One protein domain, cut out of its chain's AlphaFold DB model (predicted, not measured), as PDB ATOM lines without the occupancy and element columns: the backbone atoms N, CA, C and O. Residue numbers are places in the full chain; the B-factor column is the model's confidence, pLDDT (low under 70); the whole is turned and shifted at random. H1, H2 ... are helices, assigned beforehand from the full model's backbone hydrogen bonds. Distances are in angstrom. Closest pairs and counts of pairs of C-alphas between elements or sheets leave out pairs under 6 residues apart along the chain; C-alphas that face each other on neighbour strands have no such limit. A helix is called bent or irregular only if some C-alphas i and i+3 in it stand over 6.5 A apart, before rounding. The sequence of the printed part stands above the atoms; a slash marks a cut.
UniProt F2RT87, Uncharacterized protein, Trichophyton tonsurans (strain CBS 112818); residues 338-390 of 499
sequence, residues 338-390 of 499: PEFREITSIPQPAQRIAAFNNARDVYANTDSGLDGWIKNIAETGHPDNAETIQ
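What this domain is: This is residues 338 to 390 of the 499 residues of an uncharacterized protein of Trichophyton tonsurans (strain CBS 112818) (UniProt F2RT87). A long thin rod is made of two longer helices, H2 and H3, set one after the other along its length, with a short helix folded back beside each: H1 beside H2 near one end of the rod, H4 beside H3 near the other. It is two helical hairpins joined by residues 366 to 369, and H2 and H3 do not pack on each other. The printed part has 53 residues with four named helices, in the order H1, H2, H3, H4, and no named strand; the class is all helix. The whole is extended, with a radius of gyration of the C-alphas of 18.5 A, and spans 54 by 16 by 12 A.

How they stand to each other: The longest helix is H2, residues 349 to 365. H1, residues 340 to 345, touches H2, and of H2 residues 352 to 356 alone touch H1. The closest C-alphas of the two are those of Ile 343 and Arg 352, 5.5 A apart. H1 and H2 form a helical hairpin, running opposite ways at a shallow tilt of 14 degrees. Beyond H2 in the chain come H3, residues 370 to 380, and H4, residues 383 to 389, which touch. Their closest C-alphas are those of Ala 378 and Ala 386, 5.0 A apart. They form a second helical hairpin, running opposite ways at a shallow tilt of 26 degrees. H2 and H3 are apart, and so are H1 and H3, H1 and H4, and H2 and H4. In H1, H2 and H3 every O i to N i+4 pair is within hydrogen-bond range; in H4 it is 1 of 3, beside 3 of 4 O i to N i+3 pairs.

Where its parts are: H2 runs 24.4 A from C-alpha 349 at (158.645, 129.059, 104.453) to C-alpha 365 at (137.184, 117.487, 103.452). H1, six residues, begins at C-alpha 340 at (149.110, 124.935, 113.911) and measures 8.6 A. H3 measures 14.8 A. H4 measures 10.0 A and ends at C-alpha 389 at (116.344, 122.900, 107.913). H4 is neither bent nor irregular, but only just: C-alphas 384 and 387 are 6.0 A apart.

The domain as a whole: The two C-alphas farthest apart are those of Pro 347 and Pro 383, at 54.1 A. The links H1 to H2, H2 to H3 and H3 to H4 are tight, and the printed part has no cut. Residues 363 to 373, of which 363 to 365 belong to H2 and 370 to 373 to H3, stand free, as do residues 379 to 384. The mean pLDDT of the printed part is 85.5, and residues 381 to 386 are under 70.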
ATOM      1  N   PRO A 338     148.100 118.465 109.962       79.06
ATOM      2  CA  PRO A 338     149.245 119.074 110.630       79.06
ATOM      3  C   PRO A 338     148.805 120.190 111.580       79.06
ATOM      4  O   PRO A 338     148.005 121.057 111.216       79.06
ATOM      5  N   GLU A 339     149.304 120.170 112.812       87.81
ATOM      6  CA  GLU A 339     148.819 121.086 113.845       87.81
ATOM      7  C   GLU A 339     149.336 122.517 113.610       87.81
ATOM      8  O   GLU A 339     150.425 122.719 113.077       87.81
ATOM      9  N   PHE A 340     148.622 123.555 114.057       87.81
ATOM     10  CA  PHE A 340     149.110 124.935 113.911       87.81
ATOM     11  C   PHE A 340     150.497 125.154 114.554       87.81
ATOM     12  O   PHE A 340     151.335 125.873 114.000       87.81
ATOM     13  N   ARG A 341     150.776 124.493 115.689       92.31
ATOM     14  CA  ARG A 341     152.094 124.506 116.348       92.31
ATOM     15  C   ARG A 341     153.173 123.801 115.515       92.31
ATOM     16  O   ARG A 341     154.304 124.274 115.441       92.31
ATOM     17  N   GLU A 342     152.811 122.714 114.841       91.31
ATOM     18  CA  GLU A 342     153.678 121.975 113.921       91.31
ATOM     19  C   GLU A 342     154.006 122.839 112.693       91.31
ATOM     20  O   GLU A 342     155.175 123.131 112.443       91.31
ATOM     21  N   ILE A 343     152.984 123.375 112.014       92.12
ATOM     22  CA  ILE A 343     153.113 124.275 110.855       92.12
ATOM     23  C   ILE A 343     154.005 125.480 111.189       92.12
ATOM     24  O   ILE A 343     154.910 125.819 110.426       92.12
ATOM     25  N   THR A 344     153.791 126.128 112.337       93.00
ATOM     26  CA  THR A 344     154.598 127.291 112.749       93.00
ATOM     27  C   THR A 344     156.035 126.935 113.139       93.00
ATOM     28  O   THR A 344     156.910 127.789 112.985       93.00
ATOM     29  N   SER A 345     156.311 125.694 113.554       95.12
ATOM     30  CA  SER A 345     157.674 125.213 113.831       95.12
ATOM     31  C   SER A 345     158.492 124.871 112.575       95.12
ATOM     32  O   SER A 345     159.718 124.947 112.628       95.12
ATOM     33  N   ILE A 346     157.851 124.570 111.433       94.12
ATOM     34  CA  ILE A 346     158.540 124.263 110.163       94.12
ATOM     35  C   ILE A 346     159.460 125.437 109.768       94.12
ATOM     36  O   ILE A 346     158.940 126.527 109.488       94.12
ATOM     37  N   PRO A 347     160.797 125.262 109.686       94.62
ATOM     38  CA  PRO A 347     161.717 126.377 109.434       94.62
ATOM     39  C   PRO A 347     161.644 126.937 108.008       94.62
ATOM     40  O   PRO A 347     161.838 128.133 107.805       94.62
ATOM     41  N   GLN A 348     161.366 126.093 107.007       96.88
ATOM     42  CA  GLN A 348     161.343 126.505 105.603       96.88
ATOM     43  C   GLN A 348     159.980 127.132 105.230       96.88
ATOM     44  O   GLN A 348     158.963 126.437 105.289       96.88
ATOM     45  N   PRO A 349     159.919 128.396 104.758       95.88
ATOM     46  CA  PRO A 349     158.645 129.059 104.453       95.88
ATOM     47  C   PRO A 349     157.793 128.341 103.394       95.88
ATOM     48  O   PRO A 349     156.576 128.264 103.539       95.88
ATOM     49  N   ALA A 350     158.417 127.766 102.361       96.50
ATOM     50  CA  ALA A 350     157.710 127.017 101.319       96.50
ATOM     51  C   ALA A 350     157.034 125.745 101.870       96.50
ATOM     52  O   ALA A 350     155.862 125.496 101.594       96.50
ATOM     53  N   GLN A 351     157.743 124.982 102.708       94.88
ATOM     54  CA  GLN A 351     157.210 123.788 103.367       94.88
ATOM     55  C   GLN A 351     156.106 124.145 104.376       94.88
ATOM     56  O   GLN A 351     155.101 123.445 104.453       94.88
ATOM     57  N   ARG A 352     156.238 125.277 105.084       95.81
ATOM     58  CA  ARG A 352     155.193 125.821 105.966       95.81
ATOM     59  C   ARG A 352     153.902 126.140 105.204       95.81
ATOM     60  O   ARG A 352     152.823 125.790 105.671       95.81
ATOM     61  N   ILE A 353     154.004 126.766 104.030       95.06
ATOM     62  CA  ILE A 353     152.848 127.054 103.162       95.06
ATOM     63  C   ILE A 353     152.220 125.752 102.639       95.06
ATOM     64  O   ILE A 353     150.998 125.620 102.649       95.06
ATOM     65  N   ALA A 354     153.033 124.767 102.242       94.94
ATOM     66  CA  ALA A 354     152.537 123.461 101.807       94.94
ATOM     67  C   ALA A 354     151.783 122.715 102.926       94.94
ATOM     68  O   ALA A 354     150.682 122.219 102.691       94.94
ATOM     69  N   ALA A 355     152.326 122.696 104.149       92.56
ATOM     70  CA  ALA A 355     151.682 122.091 105.314       92.56
ATOM     71  C   ALA A 355     150.388 122.821 105.716       92.56
ATOM     72  O   ALA A 355     149.395 122.174 106.031       92.56
ATOM     73  N   PHE A 356     150.361 124.158 105.640       94.88
ATOM     74  CA  PHE A 356     149.146 124.945 105.870       94.88
ATOM     75  C   PHE A 356     148.045 124.639 104.845       94.88
ATOM     76  O   PHE A 356     146.896 124.431 105.229       94.88
ATOM     77  N   ASN A 357     148.389 124.570 103.555       94.69
ATOM     78  CA  ASN A 357     147.430 124.216 102.507       94.69
ATOM     79  C   ASN A 357     146.903 122.789 102.706       94.69
ATOM     80  O   ASN A 357     145.694 122.591 102.698       94.69
ATOM     81  N   ASN A 358     147.785 121.822 102.985       93.44
ATOM     82  CA  ASN A 358     147.390 120.449 103.298       93.44
ATOM     83  C   ASN A 358     146.439 120.381 104.506       93.44
ATOM     84  O   ASN A 358     145.375 119.784 104.393       93.44
ATOM     85  N   ALA A 359     146.761 121.047 105.620       92.31
ATOM     86  CA  ALA A 359     145.889 121.090 106.793       92.31
ATOM     87  C   ALA A 359     144.520 121.713 106.471       92.31
ATOM     88  O   ALA A 359     143.487 121.171 106.860       92.31
ATOM     89  N   ARG A 360     144.490 122.821 105.717       92.50
ATOM     90  CA  ARG A 360     143.247 123.469 105.276       92.50
ATOM     91  C   ARG A 360     142.406 122.543 104.395       92.50
ATOM     92  O   ARG A 360     141.193 122.484 104.570       92.50
ATOM     93  N   ASP A 361     143.038 121.829 103.472       92.19
ATOM     94  CA  ASP A 361     142.353 120.929 102.549       92.19
ATOM     95  C   ASP A 361     141.895 119.639 103.263       92.19
ATOM     96  O   ASP A 361     140.841 119.109 102.925       92.19
ATOM     97  N   VAL A 362     142.588 119.183 104.316       90.06
ATOM     98  CA  VAL A 362     142.063 118.162 105.244       90.06
ATOM     99  C   VAL A 362     140.817 118.692 105.957       90.06
ATOM    100  O   VAL A 362     139.754 118.096 105.811       90.06
ATOM    101  N   TYR A 363     140.891 119.838 106.646       87.12
ATOM    102  CA  TYR A 363     139.744 120.405 107.376       87.12
ATOM    103  C   TYR A 363     138.538 120.741 106.482       87.12
ATOM    104  O   TYR A 363     137.408 120.713 106.960       87.12
ATOM    105  N   ALA A 364     138.752 121.040 105.197       87.88
ATOM    106  CA  ALA A 364     137.679 121.252 104.226       87.88
ATOM    107  C   ALA A 364     136.992 119.947 103.772       87.88
ATOM    108  O   ALA A 364     135.839 119.991 103.350       87.88
ATOM    109  N   ASN A 365     137.687 118.806 103.852       86.88
ATOM    110  CA  ASN A 365     137.184 117.487 103.452       86.88
ATOM    111  C   ASN A 365     136.786 116.591 104.644       86.88
ATOM    112  O   ASN A 365     136.144 115.561 104.442       86.88
ATOM    113  N   THR A 366     137.145 116.953 105.881       86.75
ATOM    114  CA  THR A 366     136.682 116.272 107.096       86.75
ATOM    115  C   THR A 366     135.167 116.414 107.234       86.75
ATOM    116  O   THR A 366     134.661 117.498 107.536       86.75
ATOM    117  N   ASP A 367     134.433 115.309 107.084       83.50
ATOM    118  CA  ASP A 367     133.022 115.280 107.460       83.50
ATOM    119  C   ASP A 367     132.891 115.463 108.978       83.50
ATOM    120  O   ASP A 367     133.223 114.591 109.779       83.50
ATOM    121  N   SER A 368     132.385 116.631 109.368       84.75
ATOM    122  CA  SER A 368     132.046 116.977 110.752       84.75
ATOM    123  C   SER A 368     130.912 116.133 111.357       84.75
ATOM    124  O   SER A 368     130.588 116.299 112.533       84.75
ATOM    125  N   GLY A 369     130.237 115.299 110.557       84.69
ATOM    126  CA  GLY A 369     129.013 114.589 110.922       84.69
ATOM    127  C   GLY A 369     127.786 115.503 111.040       84.69
ATOM    128  O   GLY A 369     126.683 115.018 111.296       84.69
ATOM    129  N   LEU A 370     127.946 116.820 110.842       86.94
ATOM    130  CA  LEU A 370     126.879 117.807 110.999       86.94
ATOM    131  C   LEU A 370     125.759 117.609 109.972       86.94
ATOM    132  O   LEU A 370     124.595 117.736 110.329       86.94
ATOM    133  N   ASP A 371     126.083 117.249 108.728       85.19
ATOM    134  CA  ASP A 371     125.087 116.928 107.696       85.19
ATOM    135  C   ASP A 371     124.268 115.677 108.073       85.19
ATOM    136  O   ASP A 371     123.037 115.699 108.024       85.19
ATOM    137  N   GLY A 372     124.924 114.625 108.576       86.50
ATOM    138  CA  GLY A 372     124.248 113.442 109.123       86.50
ATOM    139  C   GLY A 372     123.374 113.754 110.347       86.50
ATOM    140  O   GLY A 372     122.274 113.217 110.482       86.50
ATOM    141  N   TRP A 373     123.817 114.665 111.218       89.12
ATOM    142  CA  TRP A 373     123.040 115.147 112.367       89.12
ATOM    143  C   TRP A 373     121.830 115.994 111.942       89.12
ATOM    144  O   TRP A 373     120.735 115.791 112.464       89.12
ATOM    145  N   ILE A 374     121.994 116.884 110.956       86.25
ATOM    146  CA  ILE A 374     120.907 117.681 110.365       86.25
ATOM    147  C   ILE A 374     119.855 116.761 109.734       86.25
ATOM    148  O   ILE A 374     118.668 116.934 110.005       86.25
ATOM    149  N   LYS A 375     120.275 115.752 108.957       84.81
ATOM    150  CA  LYS A 375     119.378 114.751 108.354       84.81
ATOM    151  C   LYS A 375     118.619 113.961 109.417       84.81
ATOM    152  O   LYS A 375     117.394 113.936 109.391       84.81
ATOM    153  N   ASN A 376     119.309 113.450 110.436       85.50
ATOM    154  CA  ASN A 376     118.671 112.744 111.550       85.50
ATOM    155  C   ASN A 376     117.674 113.636 112.328       85.50
ATOM    156  O   ASN A 376     116.619 113.165 112.743       85.50
ATOM    157  N   ILE A 377     117.932 114.941 112.483       84.12
ATOM    158  CA  ILE A 377     116.955 115.870 113.085       84.12
ATOM    159  C   ILE A 377     115.790 116.194 112.135       84.12
ATOM    160  O   ILE A 377     114.681 116.415 112.618       84.12
ATOM    161  N   ALA A 378     115.993 116.197 110.817       78.88
ATOM    162  CA  ALA A 378     114.908 116.353 109.848       78.88
ATOM    163  C   ALA A 378     114.011 115.102 109.746       78.88
ATOM    164  O   ALA A 378     112.813 115.237 109.510       78.88
ATOM    165  N   GLU A 379     114.579 113.909 109.940       76.50
ATOM    166  CA  GLU A 379     113.897 112.609 109.831       76.50
ATOM    167  C   GLU A 379     113.266 112.142 111.157       76.50
ATOM    168  O   GLU A 379     112.155 111.614 111.163       76.50
ATOM    169  N   THR A 380     113.950 112.359 112.287       75.19
ATOM    170  CA  THR A 380     113.560 111.863 113.626       75.19
ATOM    171  C   THR A 380     113.071 112.983 114.561       75.19
ATOM    172  O   THR A 380     112.528 112.714 115.635       75.19
ATOM    173  N   GLY A 381     113.288 114.252 114.206       64.50
ATOM    174  CA  GLY A 381     112.892 115.410 115.012       64.50
ATOM    175  C   GLY A 381     111.454 115.880 114.773       64.50
ATOM    176  O   GLY A 381     110.758 115.435 113.866       64.50
ATOM    177  N   HIS A 382     110.999 116.826 115.602       57.56
ATOM    178  CA  HIS A 382     109.697 117.474 115.416       57.56
ATOM    179  C   HIS A 382     109.608 118.185 114.049       57.56
ATOM    180  O   HIS A 382     110.572 118.854 113.658       57.56
ATOM    181  N   PRO A 383     108.446 118.140 113.361       66.62
ATOM    182  CA  PRO A 383     108.269 118.737 112.031       66.62
ATOM    183  C   PRO A 383     108.515 120.254 112.012       66.62
ATOM    184  O   PRO A 383     108.925 120.798 110.989       66.62
ATOM    185  N   ASP A 384     108.360 120.920 113.161       69.75
ATOM    186  CA  ASP A 384     108.672 122.340 113.375       69.75
ATOM    187  C   ASP A 384     110.117 122.707 112.969       69.75
ATOM    188  O   ASP A 384     110.384 123.825 112.522       69.75
ATOM    189  N   ASN A 385     111.058 121.760 113.089       68.44
ATOM    190  CA  ASN A 385     112.458 121.955 112.706       68.44
ATOM    191  C   ASN A 385     112.696 121.730 111.206       68.44
ATOM    192  O   ASN A 385     113.557 122.393 110.623       68.44
ATOM    193  N   ALA A 386     111.938 120.833 110.563       69.88
ATOM    194  CA  ALA A 386     112.118 120.489 109.151       69.88
ATOM    195  C   ALA A 386     111.908 121.711 108.238       69.88
ATOM    196  O   ALA A 386     112.690 121.934 107.317       69.88
ATOM    197  N   GLU A 387     110.934 122.570 108.562       70.31
ATOM    198  CA  GLU A 387     110.713 123.859 107.890       70.31
ATOM    199  C   GLU A 387     111.898 124.841 108.003       70.31
ATOM    200  O   GLU A 387     112.051 125.718 107.150       70.31
ATOM    201  N   THR A 388     112.726 124.733 109.046       73.31
ATOM    202  CA  THR A 388     113.918 125.584 109.222       73.31
ATOM    203  C   THR A 388     115.125 124.985 108.502       73.31
ATOM    204  O   THR A 388     115.871 125.708 107.839       73.31
ATOM    205  N   ILE A 389     115.277 123.659 108.577       74.62
ATOM    206  CA  ILE A 389     116.344 122.900 107.913       74.62
ATOM    207  C   ILE A 389     116.226 123.022 106.390       74.62
ATOM    208  O   ILE A 389     117.183 123.432 105.745       74.62
ATOM    209  N   GLN A 390     115.042 122.785 105.813       75.12
ATOM    210  CA  GLN A 390     114.815 122.898 104.361       75.12
ATOM    211  C   GLN A 390     115.069 124.308 103.804       75.12
ATOM    212  O   GLN A 390     115.333 124.461 102.614       75.12
TER     213      GLN A 390